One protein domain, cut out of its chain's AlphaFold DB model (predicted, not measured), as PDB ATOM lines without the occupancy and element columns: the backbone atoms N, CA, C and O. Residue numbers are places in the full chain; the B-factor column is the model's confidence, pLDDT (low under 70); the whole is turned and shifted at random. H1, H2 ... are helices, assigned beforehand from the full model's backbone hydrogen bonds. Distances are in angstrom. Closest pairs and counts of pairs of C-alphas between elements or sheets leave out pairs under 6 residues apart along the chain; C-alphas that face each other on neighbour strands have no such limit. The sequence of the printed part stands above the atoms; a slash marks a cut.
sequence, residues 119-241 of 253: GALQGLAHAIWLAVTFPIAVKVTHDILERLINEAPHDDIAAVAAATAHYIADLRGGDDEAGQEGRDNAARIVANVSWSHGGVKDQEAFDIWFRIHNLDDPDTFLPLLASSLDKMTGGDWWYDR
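What this domain is: This is residues 119 to 241 of the 253 residues of an uncharacterized protein of Proteobacteria bacterium (UniProt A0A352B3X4). The longest helix, H4, stands with H3 and H2 in an up-and-down bundle of three, each running against the one before it, their centres making a triangle. H1 packs on H2, H6 crosses H3 and reaches along H1, and the short H5 lies near the last residues of H4. The printed part has 123 residues with six named helices, H1 to H6 in chain order, and no named strand; the class is all helix. It is compact, with a radius of gyration of the C-alphas of 14.0 A, and spans 42 by 32 by 24 A.

Where its parts are: H4, residues 177 to 198, is 30.9 A long, from C-alpha 177 at (-44.832, -9.173, -79.518). H3 holds residues 156 to 172, 24.1 A, and H2 residues 138 to 151, 20.2 A. H1, residues 120 to 133, begins at C-alpha 120 (-20.786, -22.033, -59.471) and is 20.1 A long. H5, residues 203 to 212, measures 14.1 A. H6, residues 218 to 233, is 22.1 A long and ends at C-alpha 233 (-23.640, -31.459, -60.476).

How they stand to each other: H4 touches H3, closest C-alphas His 166 and Ala 186 at 4.8 A, with a shallow tilt of 14 degrees, opposite ways. H2 and H3 form a hairpin at 3 degrees, Ile 149 to Ala 158 closest, C-alphas 4.5 A apart. H1 touches H2, C-alphas of Ala 131 and Thr 141 5.2 A apart. H6 touches H3 at a steep tilt of 58 degrees, closest C-alphas Val 160 and Phe 221, 6.0 A. With residues 226 to 233 alone H6 touches H1, closest C-alphas Gln 122 and Thr 233, 4.8 A. H5 and H6 are apart. Every O i to N i+4 pair is within hydrogen-bond range in H1, H3, H4 and H5; H2 has 8 of 10 and H6 10 of 12.

The domain as a whole: The C-alphas farthest apart, of Asp 202 and Asp 240, are 42.9 A apart. The printed part has no cut, its five links between helices are tight, and no printed residue is under 70 in pLDDT.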
ATOM      1  N   GLY A 119     -18.601 -24.399 -56.640       94.06
ATOM      2  CA  GLY A 119     -19.995 -24.792 -56.866       94.06
ATOM      3  C   GLY A 119     -20.771 -23.888 -57.833       94.06
ATOM      4  O   GLY A 119     -21.946 -24.152 -58.071       94.06
ATOM      5  N   ALA A 120     -20.149 -22.879 -58.452       95.94
ATOM      6  CA  ALA A 120     -20.786 -22.033 -59.471       95.94
ATOM      7  C   ALA A 120     -21.439 -22.846 -60.609       95.94
ATOM      8  O   ALA A 120     -22.608 -22.636 -60.934       95.94
ATOM      9  N   LEU A 121     -20.726 -23.836 -61.162       96.12
ATOM     10  CA  LEU A 121     -21.258 -24.731 -62.203       96.12
ATOM     11  C   LEU A 121     -22.441 -25.574 -61.709       96.12
ATOM     12  O   LEU A 121     -23.405 -25.783 -62.443       96.12
ATOM     13  N   GLN A 122     -22.392 -26.018 -60.451       97.25
ATOM     14  CA  GLN A 122     -23.510 -26.704 -59.813       97.25
ATOM     15  C   GLN A 122     -24.711 -25.748 -59.736       97.25
ATOM     16  O   GLN A 122     -25.800 -26.125 -60.160       97.25
ATOM     17  N   GLY A 123     -24.523 -24.495 -59.306       97.88
ATOM     18  CA  GLY A 123     -25.566 -23.461 -59.297       97.88
ATOM     19  C   GLY A 123     -26.216 -23.237 -60.664       97.88
ATOM     20  O   GLY A 123     -27.446 -23.235 -60.763       97.88
ATOM     21  N   LEU A 124     -25.412 -23.164 -61.730       98.38
ATOM     22  CA  LEU A 124     -25.924 -23.057 -63.097       98.38
ATOM     23  C   LEU A 124     -26.770 -24.275 -63.486       98.38
ATOM     24  O   LEU A 124     -27.858 -24.121 -64.038       98.38
ATOM     25  N   ALA A 125     -26.314 -25.486 -63.164       98.31
ATOM     26  CA  ALA A 125     -27.064 -26.697 -63.478       98.31
ATOM     27  C   ALA A 125     -28.432 -26.739 -62.773       98.31
ATOM     28  O   ALA A 125     -29.442 -27.099 -63.387       98.31
ATOM     29  N   HIS A 126     -28.485 -26.289 -61.514       98.31
ATOM     30  CA  HIS A 126     -29.734 -26.138 -60.767       98.31
ATOM     31  C   HIS A 126     -30.661 -25.099 -61.403       98.31
ATOM     32  O   HIS A 126     -31.867 -25.340 -61.493       98.31
ATOM     33  N   ALA A 127     -30.111 -23.969 -61.853       98.56
ATOM     34  CA  ALA A 127     -30.867 -22.917 -62.523       98.56
ATOM     35  C   ALA A 127     -31.489 -23.406 -63.834       98.56
ATOM     36  O   ALA A 127     -32.684 -23.213 -64.052       98.56
ATOM     37  N   ILE A 128     -30.703 -24.083 -64.679       98.62
ATOM     38  CA  ILE A 128     -31.156 -24.590 -65.981       98.62
ATOM     39  C   ILE A 128     -32.262 -25.620 -65.799       98.62
ATOM     40  O   ILE A 128     -33.290 -25.539 -66.472       98.62
ATOM     41  N   TRP A 129     -32.087 -26.568 -64.874       98.44
ATOM     42  CA  TRP A 129     -33.107 -27.585 -64.651       98.44
ATOM     43  C   TRP A 129     -34.441 -26.957 -64.232       98.44
ATOM     44  O   TRP A 129     -35.479 -27.320 -64.785       98.44
ATOM     45  N   LEU A 130     -34.423 -25.972 -63.325       98.38
ATOM     46  CA  LEU A 130     -35.628 -25.233 -62.936       98.38
ATOM     47  C   LEU A 130     -36.224 -24.462 -64.121       98.38
ATOM     48  O   LEU A 130     -37.423 -24.586 -64.375       98.38
ATOM     49  N   ALA A 131     -35.393 -23.723 -64.862       98.19
ATOM     50  CA  ALA A 131     -35.791 -22.909 -66.013       98.19
ATOM     51  C   ALA A 131     -36.504 -23.729 -67.097       98.19
ATOM     52  O   ALA A 131     -37.526 -23.299 -67.630       98.19
ATOM     53  N   VAL A 132     -36.019 -24.938 -67.385       97.31
ATOM     54  CA  VAL A 132     -36.599 -25.833 -68.399       97.31
ATOM     55  C   VAL A 132     -37.814 -26.601 -67.867       97.31
ATOM     56  O   VAL A 132     -38.750 -26.859 -68.618       97.31
ATOM     57  N   THR A 133     -37.853 -26.916 -66.571       96.44
ATOM     58  CA  THR A 133     -38.905 -27.766 -65.985       96.44
ATOM     59  C   THR A 133     -40.176 -26.997 -65.608       96.44
ATOM     60  O   THR A 133     -41.276 -27.524 -65.751       96.44
ATOM     61  N   PHE A 134     -40.053 -25.756 -65.130       96.31
ATOM     62  CA  PHE A 134     -41.177 -24.965 -64.615       96.31
ATOM     63  C   PHE A 134     -41.560 -23.807 -65.545       96.31
ATOM     64  O   PHE A 134     -40.715 -23.352 -66.315       96.31
ATOM     65  N   PRO A 135     -42.802 -23.282 -65.465       93.56
ATOM     66  CA  PRO A 135     -43.264 -22.166 -66.292       93.56
ATOM     67  C   PRO A 135     -42.598 -20.843 -65.873       93.56
ATOM     68  O   PRO A 135     -43.180 -20.008 -65.184       93.56
ATOM     69  N   ILE A 136     -41.346 -20.675 -66.279       95.19
ATOM     70  CA  ILE A 136     -40.527 -19.479 -66.086       95.19
ATOM     71  C   ILE A 136     -40.530 -18.673 -67.385       95.19
ATOM     72  O   ILE A 136     -40.586 -19.251 -68.476       95.19
ATOM     73  N   ALA A 137     -40.460 -17.342 -67.269       95.38
ATOM     74  CA  ALA A 137     -40.461 -16.448 -68.420       95.38
ATOM     75  C   ALA A 137     -39.387 -16.845 -69.446       95.38
ATOM     76  O   ALA A 137     -38.237 -17.123 -69.084       95.38
ATOM     77  N   VAL A 138     -39.760 -16.820 -70.730       96.81
ATOM     78  CA  VAL A 138     -38.897 -17.202 -71.863       96.81
ATOM     79  C   VAL A 138     -37.564 -16.461 -71.801       96.81
ATOM     80  O   VAL A 138     -36.512 -17.091 -71.799       96.81
ATOM     81  N   LYS A 139     -37.605 -15.136 -71.611       95.31
ATOM     82  CA  LYS A 139     -36.398 -14.309 -71.494       95.31
ATOM     83  C   LYS A 139     -35.448 -14.789 -70.389       95.31
ATOM     84  O   LYS A 139     -34.254 -14.890 -70.622       95.31
ATOM     85  N   VAL A 140     -35.970 -15.101 -69.201       96.75
ATOM     86  CA  VAL A 140     -35.140 -15.575 -68.076       96.75
ATOM     87  C   VAL A 140     -34.532 -16.938 -68.396       96.75
ATOM     88  O   VAL A 140     -33.370 -17.178 -68.098       96.75
ATOM     89  N   THR A 141     -35.301 -17.820 -69.036       98.31
ATOM     90  CA  THR A 141     -34.803 -19.139 -69.444       98.31
ATOM     91  C   THR A 141     -33.690 -19.017 -70.487       98.31
ATOM     92  O   THR A 141     -32.675 -19.699 -70.368       98.31
ATOM     93  N   HIS A 142     -33.837 -18.114 -71.462       97.56
ATOM     94  CA  HIS A 142     -32.799 -17.819 -72.451       97.56
ATOM     95  C   HIS A 142     -31.536 -17.256 -71.804       97.56
ATOM     96  O   HIS A 142     -30.465 -17.806 -72.039       97.56
ATOM     97  N   ASP A 143     -31.662 -16.242 -70.938       96.75
ATOM     98  CA  ASP A 143     -30.520 -15.627 -70.247       96.75
ATOM     99  C   ASP A 143     -29.683 -16.701 -69.505       96.75
ATOM    100  O   ASP A 143     -28.452 -16.699 -69.579       96.75
ATOM    101  N   ILE A 144     -30.343 -17.675 -68.860       98.44
ATOM    102  CA  ILE A 144     -29.695 -18.789 -68.147       98.44
ATOM    103  C   ILE A 144     -29.066 -19.810 -69.113       98.44
ATOM    104  O   ILE A 144     -27.929 -20.232 -68.899       98.44
ATOM    105  N   LEU A 145     -29.766 -20.221 -70.176       98.25
ATOM    106  CA  LEU A 145     -29.228 -21.167 -71.169       98.25
ATOM    107  C   LEU A 145     -28.033 -20.581 -71.930       98.25
ATOM    108  O   LEU A 145     -27.069 -21.295 -72.205       98.25
ATOM    109  N   GLU A 146     -28.042 -19.276 -72.204       96.94
ATOM    110  CA  GLU A 146     -26.904 -18.571 -72.795       96.94
ATOM    111  C   GLU A 146     -25.654 -18.663 -71.905       96.94
ATOM    112  O   GLU A 146     -24.541 -18.710 -72.427       96.94
ATOM    113  N   ARG A 147     -25.788 -18.771 -70.572       97.06
ATOM    114  CA  ARG A 147     -24.630 -19.039 -69.696       97.06
ATOM    115  C   ARG A 147     -23.988 -20.387 -70.000       97.06
ATOM    116  O   ARG A 147     -22.769 -20.444 -70.108       97.06
ATOM    117  N   LEU A 148     -24.787 -21.437 -70.194       96.81
ATOM    118  CA  LEU A 148     -24.272 -22.764 -70.549       96.81
ATOM    119  C   LEU A 148     -23.595 -22.759 -71.921       96.81
ATOM    120  O   LEU A 148     -22.530 -23.344 -72.078       96.81
ATOM    121  N   ILE A 149     -24.189 -22.070 -72.896       96.44
ATOM    122  CA  ILE A 149     -23.612 -21.931 -74.240       96.44
ATOM    123  C   ILE A 149     -22.244 -21.242 -74.175       96.44
ATOM    124  O   ILE A 149     -21.304 -21.672 -74.841       96.44
ATOM    125  N   ASN A 150     -22.126 -20.189 -73.364       94.81
ATOM    126  CA  ASN A 150     -20.874 -19.456 -73.192       94.81
ATOM    127  C   ASN A 150     -19.816 -20.245 -72.407       94.81
ATOM    128  O   ASN A 150     -18.629 -20.049 -72.654       94.81
ATOM    129  N   GLU A 151     -20.227 -21.117 -71.483       93.56
ATOM    130  CA  GLU A 151     -19.322 -21.987 -70.720       93.56
ATOM    131  C   GLU A 151     -18.806 -23.167 -71.557       93.56
ATOM    132  O   GLU A 151     -17.664 -23.594 -71.399       93.56
ATOM    133  N   ALA A 152     -19.623 -23.676 -72.482       89.75
ATOM    134  CA  ALA A 152     -19.299 -24.828 -73.320       89.75
ATOM    135  C   ALA A 152     -19.228 -24.480 -74.822       89.75
ATOM    136  O   ALA A 152     -19.897 -25.124 -75.640       89.75
ATOM    137  N   PRO A 153     -18.440 -23.467 -75.235       79.69
ATOM    138  CA  PRO A 153     -18.376 -23.087 -76.633       79.69
ATOM    139  C   PRO A 153     -17.774 -24.242 -77.442       79.69
ATOM    140  O   PRO A 153     -16.752 -24.816 -77.066       79.69
ATOM    141  N   HIS A 154     -18.393 -24.546 -78.584       79.31
ATOM    142  CA  HIS A 154     -17.982 -25.618 -79.503       79.31
ATOM    143  C   HIS A 154     -18.198 -27.059 -78.995       79.31
ATOM    144  O   HIS A 154     -17.650 -27.984 -79.590       79.31
ATOM    145  N   ASP A 155     -18.991 -27.260 -77.940       85.88
ATOM    146  CA  ASP A 155     -19.430 -28.583 -77.478       85.88
ATOM    147  C   ASP A 155     -20.867 -28.870 -77.967       85.88
ATOM    148  O   ASP A 155     -21.688 -27.955 -78.114       85.88
ATOM    149  N   ASP A 156     -21.196 -30.145 -78.176       91.25
ATOM    150  CA  ASP A 156     -22.547 -30.626 -78.478       91.25
ATOM    151  C   ASP A 156     -23.563 -30.125 -77.439       91.25
ATOM    152  O   ASP A 156     -24.719 -29.848 -77.771       91.25
ATOM    153  N   ILE A 157     -23.143 -29.930 -76.181       93.75
ATOM    154  CA  ILE A 157     -24.038 -29.402 -75.145       93.75
ATOM    155  C   ILE A 157     -24.505 -27.966 -75.418       93.75
ATOM    156  O   ILE A 157     -25.641 -27.631 -75.085       93.75
ATOM    157  N   ALA A 158     -23.689 -27.120 -76.056       95.25
ATOM    158  CA  ALA A 158     -24.123 -25.777 -76.443       95.25
ATOM    159  C   ALA A 158     -25.187 -25.835 -77.545       95.25
ATOM    160  O   ALA A 158     -26.143 -25.059 -77.518       95.25
ATOM    161  N   ALA A 159     -25.065 -26.786 -78.475       95.44
ATOM    162  CA  ALA A 159     -26.073 -27.028 -79.503       95.44
ATOM    163  C   ALA A 159     -27.402 -27.493 -78.886       95.44
ATOM    164  O   ALA A 159     -28.458 -26.950 -79.210       95.44
ATOM    165  N   VAL A 160     -27.340 -28.411 -77.919       96.88
ATOM    166  CA  VAL A 160     -28.506 -28.867 -77.148       96.88
ATOM    167  C   VAL A 160     -29.137 -27.725 -76.341       96.88
ATOM    168  O   VAL A 160     -30.359 -27.586 -76.321       96.88
ATOM    169  N   ALA A 161     -28.334 -26.877 -75.693       97.56
ATOM    170  CA  ALA A 161     -28.830 -25.725 -74.940       97.56
ATOM    171  C   ALA A 161     -29.518 -24.693 -75.848       97.56
ATOM    172  O   ALA A 161     -30.572 -24.165 -75.493       97.56
ATOM    173  N   ALA A 162     -28.972 -24.451 -77.042       96.62
ATOM    174  CA  ALA A 162     -29.573 -23.574 -78.042       96.62
ATOM    175  C   ALA A 162     -30.900 -24.130 -78.583       96.62
ATOM    176  O   ALA A 162     -31.893 -23.404 -78.629       96.62
ATOM    177  N   ALA A 163     -30.948 -25.423 -78.925       97.00
ATOM    178  CA  ALA A 163     -32.185 -26.094 -79.327       97.00
ATOM    179  C   ALA A 163     -33.238 -26.054 -78.207       97.00
ATOM    180  O   ALA A 163     -34.412 -25.786 -78.456       97.00
ATOM    181  N   THR A 164     -32.806 -26.212 -76.951       98.19
ATOM    182  CA  THR A 164     -33.682 -26.076 -75.781       98.19
ATOM    183  C   THR A 164     -34.240 -24.658 -75.653       98.19
ATOM    184  O   THR A 164     -35.422 -24.508 -75.363       98.19
ATOM    185  N   ALA A 165     -33.443 -23.611 -75.893       97.50
ATOM    186  CA  ALA A 165     -33.937 -22.232 -75.880       97.50
ATOM    187  C   ALA A 165     -35.042 -22.030 -76.931       97.50
ATOM    188  O   ALA A 165     -36.115 -21.531 -76.604       97.50
ATOM    189  N   HIS A 166     -34.825 -22.511 -78.158       95.94
ATOM    190  CA  HIS A 166     -35.835 -22.471 -79.219       95.94
ATOM    191  C   HIS A 166     -37.117 -23.205 -78.835       95.94
ATOM    192  O   HIS A 166     -38.199 -22.631 -78.888       95.94
ATOM    193  N   TYR A 167     -36.989 -24.441 -78.355       96.94
ATOM    194  CA  TYR A 167     -38.125 -25.229 -77.895       96.94
ATOM    195  C   TYR A 167     -38.929 -24.520 -76.795       96.94
ATOM    196  O   TYR A 167     -40.157 -24.525 -76.815       96.94
ATOM    197  N   ILE A 168     -38.254 -23.866 -75.844       97.12
ATOM    198  CA  ILE A 168     -38.916 -23.109 -74.776       97.12
ATOM    199  C   ILE A 168     -39.624 -21.863 -75.318       97.12
ATOM    200  O   ILE A 168     -40.719 -21.546 -74.846       97.12
ATOM    201  N   ALA A 169     -39.025 -21.160 -76.283       95.81
ATOM    202  CA  ALA A 169     -39.648 -20.014 -76.936       95.81
ATOM    203  C   ALA A 169     -40.932 -20.410 -77.676       95.81
ATOM    204  O   ALA A 169     -41.928 -19.703 -77.567       95.81
ATOM    205  N   ASP A 170     -40.938 -21.557 -78.353       94.06
ATOM    206  CA  ASP A 170     -42.133 -22.068 -79.031       94.06
ATOM    207  C   ASP A 170     -43.191 -22.559 -78.041       94.06
ATOM    208  O   ASP A 170     -44.372 -22.261 -78.185       94.06
ATOM    209  N   LEU A 171     -42.773 -23.279 -76.995       94.62
ATOM    210  CA  LEU A 171     -43.689 -23.865 -76.017       94.62
ATOM    211  C   LEU A 171     -44.363 -22.812 -75.126       94.62
ATOM    212  O   LEU A 171     -45.501 -22.999 -74.695       94.62
ATOM    213  N   ARG A 172     -43.638 -21.747 -74.766       94.38
ATOM    214  CA  ARG A 172     -44.073 -20.770 -73.753       94.38
ATOM    215  C   ARG A 172     -44.262 -19.359 -74.296       94.38
ATOM    216  O   ARG A 172     -44.865 -18.537 -73.607       94.38
ATOM    217  N   GLY A 173     -43.708 -19.048 -75.464       90.25
ATOM    218  CA  GLY A 173     -43.886 -17.755 -76.109       90.25
ATOM    219  C   GLY A 173     -45.294 -17.665 -76.673       90.25
ATOM    220  O   GLY A 173     -45.658 -18.439 -77.552       90.25
ATOM    221  N   GLY A 174     -46.089 -16.720 -76.173       90.75
ATOM    222  CA  GLY A 174     -47.410 -16.448 -76.733       90.75
ATOM    223  C   GLY A 174     -47.342 -15.918 -78.171       90.75
ATOM    224  O   GLY A 174     -46.271 -15.761 -78.759       90.75
ATOM    225  N   ASP A 175     -48.500 -15.587 -78.732       91.88
ATOM    226  CA  ASP A 175     -48.607 -14.984 -80.071       91.88
ATOM    227  C   ASP A 175     -48.428 -13.453 -80.058       91.88
ATOM    228  O   ASP A 175     -48.671 -12.776 -81.057       91.88
ATOM    229  N   ASP A 176     -48.056 -12.886 -78.910       93.38
ATOM    230  CA  ASP A 176     -47.816 -11.458 -78.752       93.38
ATOM    231  C   ASP A 176     -46.397 -11.054 -79.185       93.38
ATOM    232  O   ASP A 176     -45.555 -11.878 -79.550       93.38
ATOM    233  N   GLU A 177     -46.133  -9.747 -79.155       93.44
ATOM    234  CA  GLU A 177     -44.832  -9.173 -79.518       93.44
ATOM    235  C   GLU A 177     -43.699  -9.760 -78.665       93.44
ATOM    236  O   GLU A 177     -42.657 -10.127 -79.198       93.44
ATOM    237  N   ALA A 178     -43.929  -9.957 -77.363       90.50
ATOM    238  CA  ALA A 178     -42.938 -10.539 -76.459       90.50
ATOM    239  C   ALA A 178     -42.624 -12.010 -76.794       90.50
ATOM    240  O   ALA A 178     -41.471 -12.439 -76.700       90.50
ATOM    241  N   GLY A 179     -43.631 -12.796 -77.184       92.12
ATOM    242  CA  GLY A 179     -43.439 -14.160 -77.663       92.12
ATOM    243  C   GLY A 179     -42.658 -14.212 -78.975       92.12
ATOM    244  O   GLY A 179     -41.746 -15.032 -79.105       92.12
ATOM    245  N   GLN A 180     -42.946 -13.299 -79.908       94.12
ATOM    246  CA  GLN A 180     -42.194 -13.191 -81.158       94.12
ATOM    247  C   GLN A 180     -40.733 -12.789 -80.920       94.12
ATOM    248  O   GLN A 180     -39.837 -13.457 -81.426       94.12
ATOM    249  N   GLU A 181     -40.476 -11.782 -80.081       93.25
ATOM    250  CA  GLU A 181     -39.117 -11.400 -79.671       93.25
ATOM    251  C   GLU A 181     -38.353 -12.583 -79.054       93.25
ATOM    252  O   GLU A 181     -37.156 -12.765 -79.294       93.25
ATOM    253  N   GLY A 182     -39.046 -13.410 -78.266       93.75
ATOM    254  CA  GLY A 182     -38.497 -14.639 -77.703       93.75
ATOM    255  C   GLY A 182     -38.037 -15.621 -78.782       93.75
ATOM    256  O   GLY A 182     -36.895 -16.085 -78.727       93.75
ATOM    257  N   ARG A 183     -38.895 -15.911 -79.768       94.88
ATOM    258  CA  ARG A 183     -38.576 -16.800 -80.897       94.88
ATOM    259  C   ARG A 183     -37.440 -16.249 -81.755       94.88
ATOM    260  O   ARG A 183     -36.487 -16.976 -82.023       94.88
ATOM    261  N   ASP A 184     -37.460 -14.959 -82.076       94.31
ATOM    262  CA  ASP A 184     -36.395 -14.299 -82.841       94.31
ATOM    263  C   ASP A 184     -35.046 -14.371 -82.101       94.31
ATOM    264  O   ASP A 184     -33.996 -14.648 -82.694       94.31
ATOM    265  N   ASN A 185     -35.057 -14.178 -80.775       94.25
ATOM    266  CA  ASN A 185     -33.858 -14.317 -79.958       94.25
ATOM    267  C   ASN A 185     -33.328 -15.753 -79.957       94.25
ATOM    268  O   ASN A 185     -32.126 -15.959 -80.132       94.25
ATOM    269  N   ALA A 186     -34.202 -16.742 -79.770       95.12
ATOM    270  CA  ALA A 186     -33.801 -18.142 -79.813       95.12
ATOM    271  C   ALA A 186     -33.249 -18.527 -81.191       95.12
ATOM    272  O   ALA A 186     -32.224 -19.207 -81.272       95.12
ATOM    273  N   ALA A 187     -33.852 -18.008 -82.263       93.69
ATOM    274  CA  ALA A 187     -33.368 -18.214 -83.615       93.69
ATOM    275  C   ALA A 187     -31.928 -17.703 -83.784       93.69
ATOM    276  O   ALA A 187     -31.036 -18.425 -84.235       93.69
ATOM    277  N   ARG A 188     -31.657 -16.484 -83.307       94.12
ATOM    278  CA  ARG A 188     -30.307 -15.905 -83.283       94.12
ATOM    279  C   ARG A 188     -29.316 -16.748 -82.470       94.12
ATOM    280  O   ARG A 188     -28.171 -16.906 -82.896       94.12
ATOM    281  N   ILE A 189     -29.718 -17.275 -81.311       94.75
ATOM    282  CA  ILE A 189     -28.861 -18.139 -80.478       94.75
ATOM    283  C   ILE A 189     -28.459 -19.396 -81.256       94.75
ATOM    284  O   ILE A 189     -27.269 -19.697 -81.359       94.75
ATOM    285  N   VAL A 190     -29.429 -20.100 -81.842       94.56
ATOM    286  CA  VAL A 190     -29.184 -21.335 -82.599       94.56
ATOM    287  C   VAL A 190     -28.293 -21.074 -83.815       94.56
ATOM    288  O   VAL A 190     -27.329 -21.811 -84.013       94.56
ATOM    289  N   ALA A 191     -28.530 -19.996 -84.569       92.19
ATOM    290  CA  ALA A 191     -27.689 -19.615 -85.707       92.19
ATOM    291  C   ALA A 191     -26.231 -19.332 -85.293       92.19
ATOM    292  O   ALA A 191     -25.279 -19.782 -85.941       92.19
ATOM    293  N   ASN A 192     -26.035 -18.615 -84.180       92.12
ATOM    294  CA  ASN A 192     -24.704 -18.336 -83.644       92.12
ATOM    295  C   ASN A 192     -23.983 -19.619 -83.219       92.12
ATOM    296  O   ASN A 192     -22.795 -19.783 -83.506       92.12
ATOM    297  N   VAL A 193     -24.695 -20.541 -82.567       94.44
ATOM    298  CA  VAL A 193     -24.126 -21.826 -82.152       94.44
ATOM    299  C   VAL A 193     -23.822 -22.707 -83.358       94.44
ATOM    300  O   VAL A 193     -22.718 -23.233 -83.427       94.44
ATOM    301  N   SER A 194     -24.707 -22.814 -84.353       93.12
ATOM    302  CA  SER A 194     -24.441 -23.608 -85.562       93.12
ATOM    303  C   SER A 194     -23.228 -23.088 -86.333       93.12
ATOM    304  O   SER A 194     -22.423 -23.870 -86.843       93.12
ATOM    305  N   TRP A 195     -23.051 -21.764 -86.385       91.56
ATOM    306  CA  TRP A 195     -21.869 -21.155 -86.988       91.56
ATOM    307  C   TRP A 195     -20.599 -21.446 -86.178       91.56
ATOM    308  O   TRP A 195     -19.603 -21.903 -86.737       91.56
ATOM    309  N   SER A 196     -20.638 -21.224 -84.863       88.31
ATOM    310  CA  SER A 196     -19.484 -21.391 -83.972       88.31
ATOM    311  C   SER A 196     -19.052 -22.858 -83.822       88.31
ATOM    312  O   SER A 196     -17.861 -23.161 -83.790       88.31
ATOM    313  N   HIS A 197     -20.011 -23.780 -83.747       86.12
ATOM    314  CA  HIS A 197     -19.795 -25.213 -83.547       86.12
ATOM    315  C   HIS A 197     -19.549 -25.959 -84.865       86.12
ATOM    316  O   HIS A 197     -18.572 -26.692 -84.992       86.12
ATOM    317  N   GLY A 198     -20.425 -25.765 -85.856       79.69
ATOM    318  CA  GLY A 198     -20.430 -26.534 -87.102       79.69
ATOM    319  C   GLY A 198     -19.860 -25.797 -88.314       79.69
ATOM    320  O   GLY A 198     -19.772 -26.381 -89.393       79.69
ATOM    321  N   GLY A 199     -19.503 -24.513 -88.186       86.62
ATOM    322  CA  GLY A 199     -19.086 -23.696 -89.329       86.62
ATOM    323  C   GLY A 199     -20.195 -23.491 -90.365       86.62
ATOM    324  O   GLY A 199     -19.889 -23.232 -91.531       86.62
ATOM    325  N   VAL A 200     -21.462 -23.633 -89.956       90.69
ATOM    326  CA  VAL A 200     -22.653 -23.548 -90.812       90.69
ATOM    327  C   VAL A 200     -22.816 -22.127 -91.357       90.69
ATOM    328  O   VAL A 200     -22.707 -21.155 -90.609       90.69
ATOM    329  N   LYS A 201     -23.055 -21.995 -92.669       88.81
ATOM    330  CA  LYS A 201     -23.131 -20.692 -93.366       88.81
ATOM    331  C   LYS A 201     -24.371 -20.502 -94.237       88.81
ATOM    332  O   LYS A 201     -24.594 -19.394 -94.717       88.81
ATOM    333  N   ASP A 202     -25.148 -21.553 -94.455       90.69
ATOM    334  CA  ASP A 202     -26.339 -21.545 -95.298       90.69
ATOM    335  C   ASP A 202     -27.396 -22.507 -94.741       90.69
ATOM    336  O   ASP A 202     -27.120 -23.292 -93.829       90.69
ATOM    337  N   GLN A 203     -28.620 -22.400 -95.265       88.31
ATOM    338  CA  GLN A 203     -29.773 -23.154 -94.774       88.31
ATOM    339  C   GLN A 203     -29.624 -24.666 -94.989       88.31
ATOM    340  O   GLN A 203     -29.986 -25.441 -94.112       88.31
ATOM    341  N   GLU A 204     -29.066 -25.108 -96.119       92.69
ATOM    342  CA  GLU A 204     -28.911 -26.542 -96.392       92.69
ATOM    343  C   GLU A 204     -27.928 -27.182 -95.402       92.69
ATOM    344  O   GLU A 204     -28.212 -28.232 -94.819       92.69
ATOM    345  N   ALA A 205     -26.798 -26.517 -95.141       92.38
ATOM    346  CA  ALA A 205     -25.850 -26.937 -94.118       92.38
ATOM    347  C   ALA A 205     -26.467 -26.902 -92.711       92.38
ATOM    348  O   ALA A 205     -26.154 -27.769 -91.894       92.38
ATOM    349  N   PHE A 206     -27.344 -25.933 -92.434       93.25
ATOM    350  CA  PHE A 206     -28.061 -25.845 -91.165       93.25
ATOM    351  C   PHE A 206     -28.989 -27.042 -90.961       93.25
ATOM    352  O   PHE A 206     -28.879 -27.714 -89.939       93.25
ATOM    353  N   ASP A 207     -29.838 -27.360 -91.938       91.50
ATOM    354  CA  ASP A 207     -30.791 -28.470 -91.849       91.50
ATOM    355  C   ASP A 207     -30.075 -29.813 -91.638       91.50
ATOM    356  O   ASP A 207     -30.528 -30.677 -90.883       91.50
ATOM    357  N   ILE A 208     -28.927 -29.991 -92.303       92.06
ATOM    358  CA  ILE A 208     -28.070 -31.167 -92.132       92.06
ATOM    359  C   ILE A 208     -27.466 -31.192 -90.725       92.06
ATOM    360  O   ILE A 208     -27.531 -32.228 -90.063       92.06
ATOM    361  N   TRP A 209     -26.883 -30.080 -90.270       94.06
ATOM    362  CA  TRP A 209     -26.286 -29.961 -88.939       94.06
ATOM    363  C   TRP A 209     -27.318 -30.256 -87.847       94.06
ATOM    364  O   TRP A 209     -27.101 -31.129 -87.009       94.06
ATOM    365  N   PHE A 210     -28.480 -29.612 -87.915       92.25
ATOM    366  CA  PHE A 210     -29.551 -29.746 -86.936       92.25
ATOM    367  C   PHE A 210     -30.013 -31.204 -86.793       92.25
ATOM    368  O   PHE A 210     -30.120 -31.716 -85.679       92.25
ATOM    369  N   ARG A 211     -30.166 -31.913 -87.921       92.06
ATOM    370  CA  ARG A 211     -30.545 -33.333 -87.947       92.06
ATOM    371  C   ARG A 211     -29.433 -34.268 -87.467       92.06
ATOM    372  O   ARG A 211     -29.703 -35.201 -86.724       92.06
ATOM    373  N   ILE A 212     -28.180 -34.059 -87.888       91.69
ATOM    374  CA  ILE A 212     -27.054 -34.922 -87.474       91.69
ATOM    375  C   ILE A 212     -26.835 -34.851 -85.957       91.69
ATOM    376  O   ILE A 212     -26.505 -35.865 -85.342       91.69
ATOM    377  N   HIS A 213     -27.062 -33.682 -85.356       90.31
ATOM    378  CA  HIS A 213     -26.987 -33.490 -83.909       90.31
ATOM    379  C   HIS A 213     -28.302 -33.838 -83.173       90.31
ATOM    380  O   HIS A 213     -28.360 -33.688 -81.956       90.31
ATOM    381  N   ASN A 214     -29.321 -34.358 -83.876       91.69
ATOM    382  CA  ASN A 214     -30.647 -34.724 -83.351       91.69
ATOM    383  C   ASN A 214     -31.312 -33.600 -82.534       91.69
ATOM    384  O   ASN A 214     -31.837 -33.824 -81.442       91.69
ATOM    385  N   LEU A 215     -31.230 -32.370 -83.041       94.12
ATOM    386  CA  LEU A 215     -31.771 -31.176 -82.387       94.12
ATOM    387  C   LEU A 215     -33.231 -30.897 -82.783       94.12
ATOM    388  O   LEU A 215     -33.850 -29.983 -82.248       94.12
ATOM    389  N   ASP A 216     -33.780 -31.689 -83.703       92.19
ATOM    390  CA  ASP A 216     -35.138 -31.601 -84.244       92.19
ATOM    391  C   ASP A 216     -36.203 -32.323 -83.417       92.19
ATOM    392  O   ASP A 216     -37.394 -32.112 -83.651       92.19
ATOM    393  N   ASP A 217     -35.791 -33.118 -82.429       92.94
ATOM    394  CA  ASP A 217     -36.687 -33.876 -81.560       92.94
ATOM    395  C   ASP A 217     -36.392 -33.619 -80.065       92.94
ATOM    396  O   ASP A 217     -35.346 -34.056 -79.562       92.94
ATOM    397  N   PRO A 218     -37.299 -32.952 -79.320       94.56
ATOM    398  CA  PRO A 218     -37.121 -32.701 -77.889       94.56
ATOM    399  C   PRO A 218     -37.017 -33.980 -77.058       94.56
ATOM    400  O   PRO A 218     -36.294 -33.979 -76.057       94.56
ATOM    401  N   ASP A 219     -37.641 -35.080 -77.485       94.75
ATOM    402  CA  ASP A 219     -37.524 -36.368 -76.794       94.75
ATOM    403  C   ASP A 219     -36.106 -36.951 -76.914       94.75
ATOM    404  O   ASP A 219     -35.698 -37.780 -76.098       94.75
ATOM    405  N   THR A 220     -35.320 -36.467 -77.878       93.75
ATOM    406  CA  THR A 220     -33.923 -36.848 -78.071       93.75
ATOM    407  C   THR A 220     -32.956 -35.881 -77.378       93.75
ATOM    408  O   THR A 220     -32.078 -36.332 -76.635       93.75
ATOM    409  N   PHE A 221     -33.096 -34.559 -77.552       95.38
ATOM    410  CA  PHE A 221     -32.105 -33.612 -77.015       95.38
ATOM    411  C   PHE A 221     -32.322 -33.220 -75.540       95.38
ATOM    412  O   PHE A 221     -31.344 -32.929 -74.846       95.38
ATOM    413  N   LEU A 222     -33.548 -33.247 -74.999       96.50
ATOM    414  CA  LEU A 222     -33.775 -32.915 -73.580       96.50
ATOM    415  C   LEU A 222     -33.132 -33.935 -72.616       96.50
ATOM    416  O   LEU A 222     -32.540 -33.511 -71.614       96.50
ATOM    417  N   PRO A 223     -33.146 -35.258 -72.887       95.94
ATOM    418  CA  PRO A 223     -32.366 -36.219 -72.106       95.94
ATOM    419  C   PRO A 223     -30.849 -35.977 -72.153       95.94
ATOM    420  O   PRO A 223     -30.159 -36.222 -71.156       95.94
ATOM    421  N   LEU A 224     -30.320 -35.474 -73.276       95.38
ATOM    422  CA  LEU A 224     -28.905 -35.099 -73.390       95.38
ATOM    423  C   LEU A 224     -28.578 -33.904 -72.495       95.38
ATOM    424  O   LEU A 224     -27.583 -33.949 -71.766       95.38
ATOM    425  N   LEU A 225     -29.447 -32.883 -72.479       97.06
ATOM    426  CA  LEU A 225     -29.319 -31.760 -71.554       97.06
ATOM    427  C   LEU A 225     -29.306 -32.267 -70.110       97.06
ATOM    428  O   LEU A 225     -28.350 -32.007 -69.384       97.06
ATOM    429  N   ALA A 226     -30.312 -33.050 -69.710       96.06
ATOM    430  CA  ALA A 226     -30.422 -33.587 -68.353       96.06
ATOM    431  C   ALA A 226     -29.176 -34.384 -67.931       96.06
ATOM    432  O   ALA A 226     -28.651 -34.172 -66.838       96.06
ATOM    433  N   SER A 227     -28.659 -35.234 -68.823       95.38
ATOM    434  CA  SER A 227     -27.436 -36.012 -68.590       95.38
ATOM    435  C   SER A 227     -26.202 -35.125 -68.412       95.38
ATOM    436  O   SER A 227     -25.299 -35.462 -67.646       95.38
ATOM    437  N   SER A 228     -26.132 -33.996 -69.117       95.31
ATOM    438  CA  SER A 228     -25.053 -33.025 -68.937       95.31
ATOM    439  C   SER A 228     -25.163 -32.294 -67.602       95.31
ATOM    440  O   SER A 228     -24.176 -32.197 -66.874       95.31
ATOM    441  N   LEU A 229     -26.371 -31.877 -67.211       97.12
ATOM    442  CA  LEU A 229     -26.602 -31.264 -65.901       97.12
ATOM    443  C   LEU A 229     -26.248 -32.227 -64.751       97.12
ATOM    444  O   LEU A 229     -25.678 -31.809 -63.746       97.12
ATOM    445  N   ASP A 230     -26.509 -33.528 -64.908       96.62
ATOM    446  CA  ASP A 230     -26.083 -34.551 -63.940       96.62
ATOM    447  C   ASP A 230     -24.556 -34.630 -63.806       96.62
ATOM    448  O   ASP A 230     -24.033 -34.778 -62.702       96.62
ATOM    449  N   LYS A 231     -23.817 -34.471 -64.909       94.81
ATOM    450  CA  LYS A 231     -22.349 -34.397 -64.870       94.81
ATOM    451  C   LYS A 231     -21.870 -33.107 -64.206       94.81
ATOM    452  O   LYS A 231     -20.959 -33.169 -63.387       94.81
ATOM    453  N   MET A 232     -22.489 -31.964 -64.518       94.56
ATOM    454  CA  MET A 232     -22.145 -30.659 -63.931       94.56
ATOM    455  C   MET A 232     -22.349 -30.628 -62.412       94.56
ATOM    456  O   MET A 232     -21.579 -29.993 -61.697       94.56
ATOM    457  N   THR A 233     -23.373 -31.323 -61.915       95.44
ATOM    458  CA  THR A 233     -23.640 -31.459 -60.476       95.44
ATOM    459  C   THR A 233     -22.827 -32.573 -59.816       95.44
ATOM    460  O   THR A 233     -22.820 -32.679 -58.595       95.44
ATOM    461  N   GLY A 234     -22.169 -33.444 -60.590       93.56
ATOM    462  CA  GLY A 234     -21.581 -34.679 -60.066       93.56
ATOM    463  C   GLY A 234     -22.620 -35.618 -59.431       93.56
ATOM    464  O   GLY A 234     -22.266 -36.440 -58.589       93.56
ATOM    465  N   GLY A 235     -23.899 -35.467 -59.796       92.31
ATOM    466  CA  GLY A 235     -25.036 -36.135 -59.162       92.31
ATOM    467  C   GLY A 235     -25.487 -35.528 -57.827       92.31
ATOM    468  O   GLY A 235     -26.474 -36.004 -57.267       92.31
ATOM    469  N   ASP A 236     -24.814 -34.491 -57.320       95.62
ATOM    470  CA  ASP A 236     -25.176 -33.801 -56.080       95.62
ATOM    471  C   ASP A 236     -26.219 -32.707 -56.356       95.62
ATOM    472  O   ASP A 236     -25.904 -31.553 -56.652       95.62
ATOM    473  N   TRP A 237     -27.494 -33.086 -56.310       97.25
ATOM    474  CA  TRP A 237     -28.610 -32.158 -56.473       97.25
ATOM    475  C   TRP A 237     -29.073 -31.606 -55.116       97.25
ATOM    476  O   TRP A 237     -29.348 -32.354 -54.183       97.25
ATOM    477  N   TRP A 238     -29.240 -30.287 -55.024       97.12
ATOM    478  CA  TRP A 238     -29.741 -29.567 -53.846       97.12
ATOM    479  C   TRP A 238     -31.236 -29.778 -53.588       97.12
ATOM    480  O   TRP A 238     -31.746 -29.365 -52.550       97.12
ATOM    481  N   TYR A 239     -31.951 -30.386 -54.534       96.12
ATOM    482  CA  TYR A 239     -33.371 -30.689 -54.426       96.12
ATOM    483  C   TYR A 239     -33.708 -32.029 -55.083       96.12
ATOM    484  O   TYR A 239     -33.024 -32.496 -55.995       96.12
ATOM    485  N   ASP A 240     -34.813 -32.630 -54.643       95.94
ATOM    486  CA  ASP A 240     -35.352 -33.852 -55.234       95.94
ATOM    487  C   ASP A 240     -36.131 -33.521 -56.517       95.94
ATOM    488  O   ASP A 240     -37.264 -33.034 -56.486       95.94
ATOM    489  N   ARG A 241     -35.493 -33.773 -57.663       95.00
ATOM    490  CA  ARG A 241     -36.054 -33.516 -58.998       95.00
ATOM    491  C   ARG A 241     -37.327 -34.303 -59.274       95.00
ATOM    492  O   ARG A 241     -38.232 -33.775 -59.919       95.00
TER     493      ARG A 241